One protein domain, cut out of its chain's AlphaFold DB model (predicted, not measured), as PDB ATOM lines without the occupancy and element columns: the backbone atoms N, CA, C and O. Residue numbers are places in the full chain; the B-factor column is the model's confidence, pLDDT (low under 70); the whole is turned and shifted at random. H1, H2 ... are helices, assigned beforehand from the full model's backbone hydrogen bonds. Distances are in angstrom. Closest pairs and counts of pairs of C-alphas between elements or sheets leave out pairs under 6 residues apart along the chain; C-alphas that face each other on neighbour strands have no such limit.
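This is residues 376 to 426 of the 436 residues of an uncharacterized protein of Methylobacterium sp. SCN 67-24 (UniProt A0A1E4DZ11). Two helices, H3 and H4, lie side by side as a hairpin; H1 lies steeply across it near its linked end, and short H2 lies toward the other end of the longest axis. The 51 printed residues have four named helices, in the order H1, H2, H3, H4, and no named strand: all helix. The whole is compact, with radius of gyration of the C-alphas 9.8 A and spans of 27 by 19 by 17 A.

H1, residues 376 to 383, begins at C-alpha 376 (-19.817, 22.468, -28.077). H2 is residues 391 to 395. From first to last C-alpha, H3, residues 399 to 408, measures 14.3 A and H4, residues 416 to 425, 14.6 A, ending at C-alpha 425 (-20.748, 26.404, -44.586).

H1 only just touches H3, with 3 pairs of C-alphas within 8 A, the closest Val 377 and Ile 406 at 6.0 A. H2 is close to but not clearly touching H3, the closest C-alphas, Trp 394 and Arg 402, 7.4 A apart. The hairpin H3 and H4 touch, closest at C-alphas Leu 408 and Phe 418, 5.2 A, at a shallow tilt of 23 degrees, opposite ways. Every O i to N i+4 pair is within hydrogen-bond range in H1, H2 and H3, and 5 of 6 in H4.

The printed part has no cut. Residues 411 to 414 have pLDDT under 70.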
ATOM      1  N   ARG A 376     -21.134  21.833 -27.911       87.69
ATOM      2  CA  ARG A 376     -19.817  22.468 -28.077       87.69
ATOM      3  C   ARG A 376     -19.739  23.446 -29.255       87.69
ATOM      4  O   ARG A 376     -18.974  24.403 -29.207       87.69
ATOM      5  N   VAL A 377     -20.487  23.201 -30.335       90.62
ATOM      6  CA  VAL A 377     -20.531  24.097 -31.504       90.62
ATOM      7  C   VAL A 377     -21.304  25.364 -31.142       90.62
ATOM      8  O   VAL A 377     -20.901  26.456 -31.536       90.62
ATOM      9  N   VAL A 378     -22.361  25.229 -30.336       91.75
ATOM     10  CA  VAL A 378     -23.128  26.358 -29.796       91.75
ATOM     11  C   VAL A 378     -22.261  27.214 -28.879       91.75
ATOM     12  O   VAL A 378     -22.231  28.435 -29.026       91.75
ATOM     13  N   GLU A 379     -21.537  26.587 -27.957       90.44
ATOM     14  CA  GLU A 379     -20.623  27.271 -27.038       90.44
ATOM     15  C   GLU A 379     -19.508  28.000 -27.789       90.44
ATOM     16  O   GLU A 379     -19.278  29.182 -27.544       90.44
ATOM     17  N   ALA A 380     -18.868  27.331 -28.754       91.31
ATOM     18  CA  ALA A 380     -17.807  27.930 -29.557       91.31
ATOM     19  C   ALA A 380     -18.309  29.124 -30.382       91.31
ATOM     20  O   ALA A 380     -17.619  30.138 -30.441       91.31
ATOM     21  N   ALA A 381     -19.507  29.044 -30.976       91.31
ATOM     22  CA  ALA A 381     -20.108  30.163 -31.707       91.31
ATOM     23  C   ALA A 381     -20.363  31.368 -30.790       91.31
ATOM     24  O   ALA A 381     -19.939  32.483 -31.104       91.31
ATOM     25  N   LYS A 382     -20.958  31.129 -29.613       90.00
ATOM     26  CA  LYS A 382     -21.190  32.167 -28.599       90.00
ATOM     27  C   LYS A 382     -19.884  32.802 -28.120       90.00
ATOM     28  O   LYS A 382     -19.819  34.023 -28.008       90.00
ATOM     29  N   ALA A 383     -18.844  31.999 -27.889       88.44
ATOM     30  CA  ALA A 383     -17.541  32.468 -27.418       88.44
ATOM     31  C   ALA A 383     -16.855  33.438 -28.395       88.44
ATOM     32  O   ALA A 383     -16.091  34.300 -27.966       88.44
ATOM     33  N   ILE A 384     -17.144  33.336 -29.698       87.50
ATOM     34  CA  ILE A 384     -16.621  34.248 -30.728       87.50
ATOM     35  C   ILE A 384     -17.626  35.311 -31.187       87.50
ATOM     36  O   ILE A 384     -17.381  35.988 -32.185       87.50
ATOM     37  N   GLY A 385     -18.758  35.457 -30.491       87.25
ATOM     38  CA  GLY A 385     -19.779  36.459 -30.806       87.25
ATOM     39  C   GLY A 385     -20.560  36.199 -32.099       87.25
ATOM     40  O   GLY A 385     -21.145  37.133 -32.646       87.25
ATOM     41  N   LEU A 386     -20.580  34.960 -32.603       88.25
ATOM     42  CA  LEU A 386     -21.412  34.560 -33.741       88.25
ATOM     43  C   LEU A 386     -22.695  33.868 -33.256       88.25
ATOM     44  O   LEU A 386     -22.665  33.145 -32.254       88.25
ATOM     45  N   PRO A 387     -23.832  34.036 -33.955       92.38
ATOM     46  CA  PRO A 387     -25.015  33.253 -33.642       92.38
ATOM     47  C   PRO A 387     -24.738  31.768 -33.939       92.38
ATOM     48  O   PRO A 387     -24.104  31.449 -34.950       92.38
ATOM     49  N   PRO A 388     -25.176  30.843 -33.070       92.62
ATOM     50  CA  PRO A 388     -25.008  29.417 -33.316       92.62
ATOM     51  C   PRO A 388     -25.819  28.977 -34.547       92.62
ATOM     52  O   PRO A 388     -26.833  29.610 -34.856       92.62
ATOM     53  N   PRO A 389     -25.415  27.891 -35.237       92.50
ATOM     54  CA  PRO A 389     -26.243  27.283 -36.272       92.50
ATOM     55  C   PRO A 389     -27.636  26.939 -35.733       92.50
ATOM     56  O   PRO A 389     -27.775  26.538 -34.580       92.50
ATOM     57  N   THR A 390     -28.667  27.068 -36.563       90.56
ATOM     58  CA  THR A 390     -29.998  26.522 -36.244       90.56
ATOM     59  C   THR A 390     -30.033  25.004 -36.461       90.56
ATOM     60  O   THR A 390     -29.198  24.465 -37.187       90.56
ATOM     61  N   GLU A 391     -31.025  24.304 -35.899       87.31
ATOM     62  CA  GLU A 391     -31.219  22.863 -36.163       87.31
ATOM     63  C   GLU A 391     -31.417  22.580 -37.662       87.31
ATOM     64  O   GLU A 391     -30.809  21.667 -38.207       87.31
ATOM     65  N   LEU A 392     -32.175  23.428 -38.372       82.31
ATOM     66  CA  LEU A 392     -32.384  23.285 -39.818       82.31
ATOM     67  C   LEU A 392     -31.099  23.527 -40.626       82.31
ATOM     68  O   LEU A 392     -30.866  22.884 -41.649       82.31
ATOM     69  N   GLU A 393     -30.267  24.483 -40.206       85.50
ATOM     70  CA  GLU A 393     -28.945  24.690 -40.805       85.50
ATOM     71  C   GLU A 393     -28.038  23.482 -40.554       85.50
ATOM     72  O   GLU A 393     -27.353  23.043 -41.473       85.50
ATOM     73  N   TRP A 394     -28.067  22.921 -39.343       87.88
ATOM     74  CA  TRP A 394     -27.276  21.758 -38.948       87.88
ATOM     75  C   TRP A 394     -27.669  20.480 -39.700       87.88
ATOM     76  O   TRP A 394     -26.799  19.751 -40.187       87.88
ATOM     77  N   GLU A 395     -28.971  20.239 -39.856       80.62
ATOM     78  CA  GLU A 395     -29.523  19.115 -40.614       80.62
ATOM     79  C   GLU A 395     -29.080  19.160 -42.085       80.62
ATOM     80  O   GLU A 395     -28.753  18.134 -42.674       80.62
ATOM     81  N   LYS A 396     -28.942  20.356 -42.667       78.06
ATOM     82  CA  LYS A 396     -28.470  20.530 -44.051       78.06
ATOM     83  C   LYS A 396     -26.963  20.335 -44.234       78.06
ATOM     84  O   LYS A 396     -26.508  20.219 -45.372       78.06
ATOM     85  N   LEU A 397     -26.176  20.322 -43.156       74.44
ATOM     86  CA  LEU A 397     -24.732  20.110 -43.249       74.44
ATOM     87  C   LEU A 397     -24.408  18.653 -43.576       74.44
ATOM     88  O   LEU A 397     -24.935  17.729 -42.966       74.44
ATOM     89  N   ALA A 398     -23.446  18.444 -44.468       73.44
ATOM     90  CA  ALA A 398     -22.888  17.122 -44.709       73.44
ATOM     91  C   ALA A 398     -22.100  16.610 -43.490       73.44
ATOM     92  O   ALA A 398     -21.549  17.379 -42.697       73.44
ATOM     93  N   THR A 399     -21.942  15.290 -43.403       76.56
ATOM     94  CA  THR A 399     -21.220  14.595 -42.324       76.56
ATOM     95  C   THR A 399     -19.837  15.193 -42.039       76.56
ATOM     96  O   THR A 399     -19.491  15.445 -40.885       76.56
ATOM     97  N   LEU A 400     -19.050  15.489 -43.080       77.81
ATOM     98  CA  LEU A 400     -17.712  16.066 -42.918       77.81
ATOM     99  C   LEU A 400     -17.747  17.524 -42.417       77.81
ATOM    100  O   LEU A 400     -16.853  17.931 -41.677       77.81
ATOM    101  N   GLN A 401     -18.771  18.304 -42.777       82.38
ATOM    102  CA  GLN A 401     -18.948  19.682 -42.298       82.38
ATOM    103  C   GLN A 401     -19.316  19.695 -40.812       82.38
ATOM    104  O   GLN A 401     -18.696  20.425 -40.035       82.38
ATOM    105  N   ARG A 402     -20.246  18.821 -40.393       85.56
ATOM    106  CA  ARG A 402     -20.577  18.619 -38.971       85.56
ATOM    107  C   ARG A 402     -19.338  18.198 -38.182       85.56
ATOM    108  O   ARG A 402     -19.024  18.798 -37.154       85.56
ATOM    109  N   PHE A 403     -18.576  17.233 -38.705       85.44
ATOM    110  CA  PHE A 403     -17.308  16.801 -38.116       85.44
ATOM    111  C   PHE A 403     -16.312  17.960 -37.956       85.44
ATOM    112  O   PHE A 403     -15.726  18.121 -36.884       85.44
ATOM    113  N   ALA A 404     -16.133  18.783 -38.991       87.50
ATOM    114  CA  ALA A 404     -15.217  19.917 -38.956       87.50
ATOM    115  C   ALA A 404     -15.609  20.942 -37.885       87.50
ATOM    116  O   ALA A 404     -14.759  21.325 -37.082       87.50
ATOM    117  N   LEU A 405     -16.890  21.328 -37.810       90.25
ATOM    118  CA  LEU A 405     -17.378  22.253 -36.779       90.25
ATOM    119  C   LEU A 405     -17.143  21.697 -35.371       90.25
ATOM    120  O   LEU A 405     -16.584  22.392 -34.526       90.25
ATOM    121  N   ILE A 406     -17.469  20.422 -35.134       88.94
ATOM    122  CA  ILE A 406     -17.231  19.734 -33.853       88.94
ATOM    123  C   ILE A 406     -15.739  19.739 -33.492       88.94
ATOM    124  O   ILE A 406     -15.375  19.974 -32.339       88.94
ATOM    125  N   LYS A 407     -14.856  19.476 -34.462       87.50
ATOM    126  CA  LYS A 407     -13.407  19.384 -34.228       87.50
ATOM    127  C   LYS A 407     -12.716  20.718 -34.030       87.50
ATOM    128  O   LYS A 407     -11.681  20.737 -33.359       87.50
ATOM    129  N   LEU A 408     -13.254  21.777 -34.623       90.06
ATOM    130  CA  LEU A 408     -12.766  23.147 -34.505       90.06
ATOM    131  C   LEU A 408     -13.350  23.868 -33.275       90.06
ATOM    132  O   LEU A 408     -12.736  24.806 -32.775       90.06
ATOM    133  N   ALA A 409     -14.485  23.398 -32.747       88.44
ATOM    134  CA  ALA A 409     -15.099  23.852 -31.498       88.44
ATOM    135  C   ALA A 409     -14.347  23.320 -30.259       88.44
ATOM    136  O   ALA A 409     -14.847  22.483 -29.497       88.44
ATOM    137  N   ARG A 410     -13.091  23.746 -30.096       79.50
ATOM    138  CA  ARG A 410     -12.212  23.382 -28.977       79.50
ATOM    139  C   ARG A 410     -12.092  24.539 -27.982       79.50
ATOM    140  O   ARG A 410     -11.745  25.626 -28.426       79.50
ATOM    141  N   PRO A 411     -12.333  24.320 -26.678       68.19
ATOM    142  CA  PRO A 411     -12.258  25.384 -25.672       68.19
ATOM    143  C   PRO A 411     -10.824  25.889 -25.422       68.19
ATOM    144  O   PRO A 411     -10.637  26.974 -24.890       68.19
ATOM    145  N   ASP A 412      -9.811  25.115 -25.816       67.38
ATOM    146  CA  ASP A 412      -8.386  25.337 -25.550       67.38
ATOM    147  C   ASP A 412      -7.599  25.930 -26.737       67.38
ATOM    148  O   ASP A 412      -6.377  26.056 -26.658       67.38
ATOM    149  N   GLN A 413      -8.250  26.281 -27.858       65.31
ATOM    150  CA  GLN A 413      -7.561  26.740 -29.074       65.31
ATOM    151  C   GLN A 413      -8.213  27.969 -29.722       65.31
ATOM    152  O   GLN A 413      -9.434  28.110 -29.697       65.31
ATOM    153  N   PRO A 414      -7.425  28.840 -30.385       66.75
ATOM    154  CA  PRO A 414      -7.968  29.985 -31.103       66.75
ATOM    155  C   PRO A 414      -8.932  29.547 -32.216       66.75
ATOM    156  O   PRO A 414      -8.570  28.830 -33.151       66.75
ATOM    157  N   HIS A 415     -10.163  30.055 -32.164       73.50
ATOM    158  CA  HIS A 415     -11.274  29.717 -33.063       73.50
ATOM    159  C   HIS A 415     -11.162  30.303 -34.492       73.50
ATOM    160  O   HIS A 415     -12.162  30.407 -35.204       73.50
ATOM    161  N   ARG A 416      -9.956  30.662 -34.965       75.81
ATOM    162  CA  ARG A 416      -9.744  31.318 -36.276       75.81
ATOM    163  C   ARG A 416     -10.269  30.484 -37.450       75.81
ATOM    164  O   ARG A 416     -10.840  31.033 -38.383       75.81
ATOM    165  N   ASN A 417     -10.086  29.164 -37.411       85.06
ATOM    166  CA  ASN A 417     -10.606  28.277 -38.457       85.06
ATOM    167  C   ASN A 417     -12.077  27.904 -38.231       85.06
ATOM    168  O   ASN A 417     -12.767  27.589 -39.193       85.06
ATOM    169  N   PHE A 418     -12.576  27.982 -36.992       89.88
ATOM    170  CA  PHE A 418     -13.984  27.732 -36.679       89.88
ATOM    171  C   PHE A 418     -14.891  28.814 -37.285       89.88
ATOM    172  O   PHE A 418     -15.866  28.483 -37.956       89.88
ATOM    173  N   SER A 419     -14.527  30.096 -37.156       88.06
ATOM    174  CA  SER A 419     -15.278  31.197 -37.779       88.06
ATOM    175  C   SER A 419     -15.260  31.120 -39.311       88.06
ATOM    176  O   SER A 419     -16.309  31.237 -39.947       88.06
ATOM    177  N   LYS A 420     -14.091  30.836 -39.908       87.25
ATOM    178  CA  LYS A 420     -13.960  30.594 -41.354       87.25
ATOM    179  C   LYS A 420     -14.832  29.415 -41.812       87.25
ATOM    180  O   LYS A 420     -15.477  29.520 -42.851       87.25
ATOM    181  N   ALA A 421     -14.895  28.329 -41.037       88.12
ATOM    182  CA  ALA A 421     -15.740  27.171 -41.332       88.12
ATOM    183  C   ALA A 421     -17.238  27.511 -41.285       88.12
ATOM    184  O   ALA A 421     -17.959  27.177 -42.220       88.12
ATOM    185  N   MET A 422     -17.711  28.233 -40.260       90.44
ATOM    186  CA  MET A 422     -19.112  28.682 -40.189       90.44
ATOM    187  C   MET A 422     -19.492  29.561 -41.388       90.44
ATOM    188  O   MET A 422     -20.524  29.337 -42.025       90.44
ATOM    189  N   GLN A 423     -18.624  30.513 -41.750       87.00
ATOM    190  CA  GLN A 423     -18.818  31.361 -42.926       87.00
ATOM    191  C   GLN A 423     -18.859  30.536 -44.218       87.00
ATOM    192  O   GLN A 423     -19.730  30.751 -45.066       87.00
ATOM    193  N   GLU A 424     -17.921  29.597 -44.364       81.44
ATOM    194  CA  GLU A 424     -17.813  28.721 -45.524       81.44
ATOM    195  C   GLU A 424     -19.035  27.814 -45.688       81.44
ATOM    196  O   GLU A 424     -19.493  27.639 -46.816       81.44
ATOM    197  N   PHE A 425     -19.577  27.287 -44.590       85.25
ATOM    198  CA  PHE A 425     -20.748  26.404 -44.586       85.25
ATOM    199  C   PHE A 425     -22.075  27.168 -44.613       85.25
ATOM    200  O   PHE A 425     -23.128  26.565 -44.776       85.25
ATOM    201  N   GLY A 426     -22.026  28.498 -44.489       85.38
ATOM    202  CA  GLY A 426     -23.200  29.358 -44.570       85.38
ATOM    203  C   GLY A 426     -24.121  29.279 -43.355       85.38
ATOM    204  O   GLY A 426     -25.301  29.571 -43.504       85.38
TER     205      GLY A 426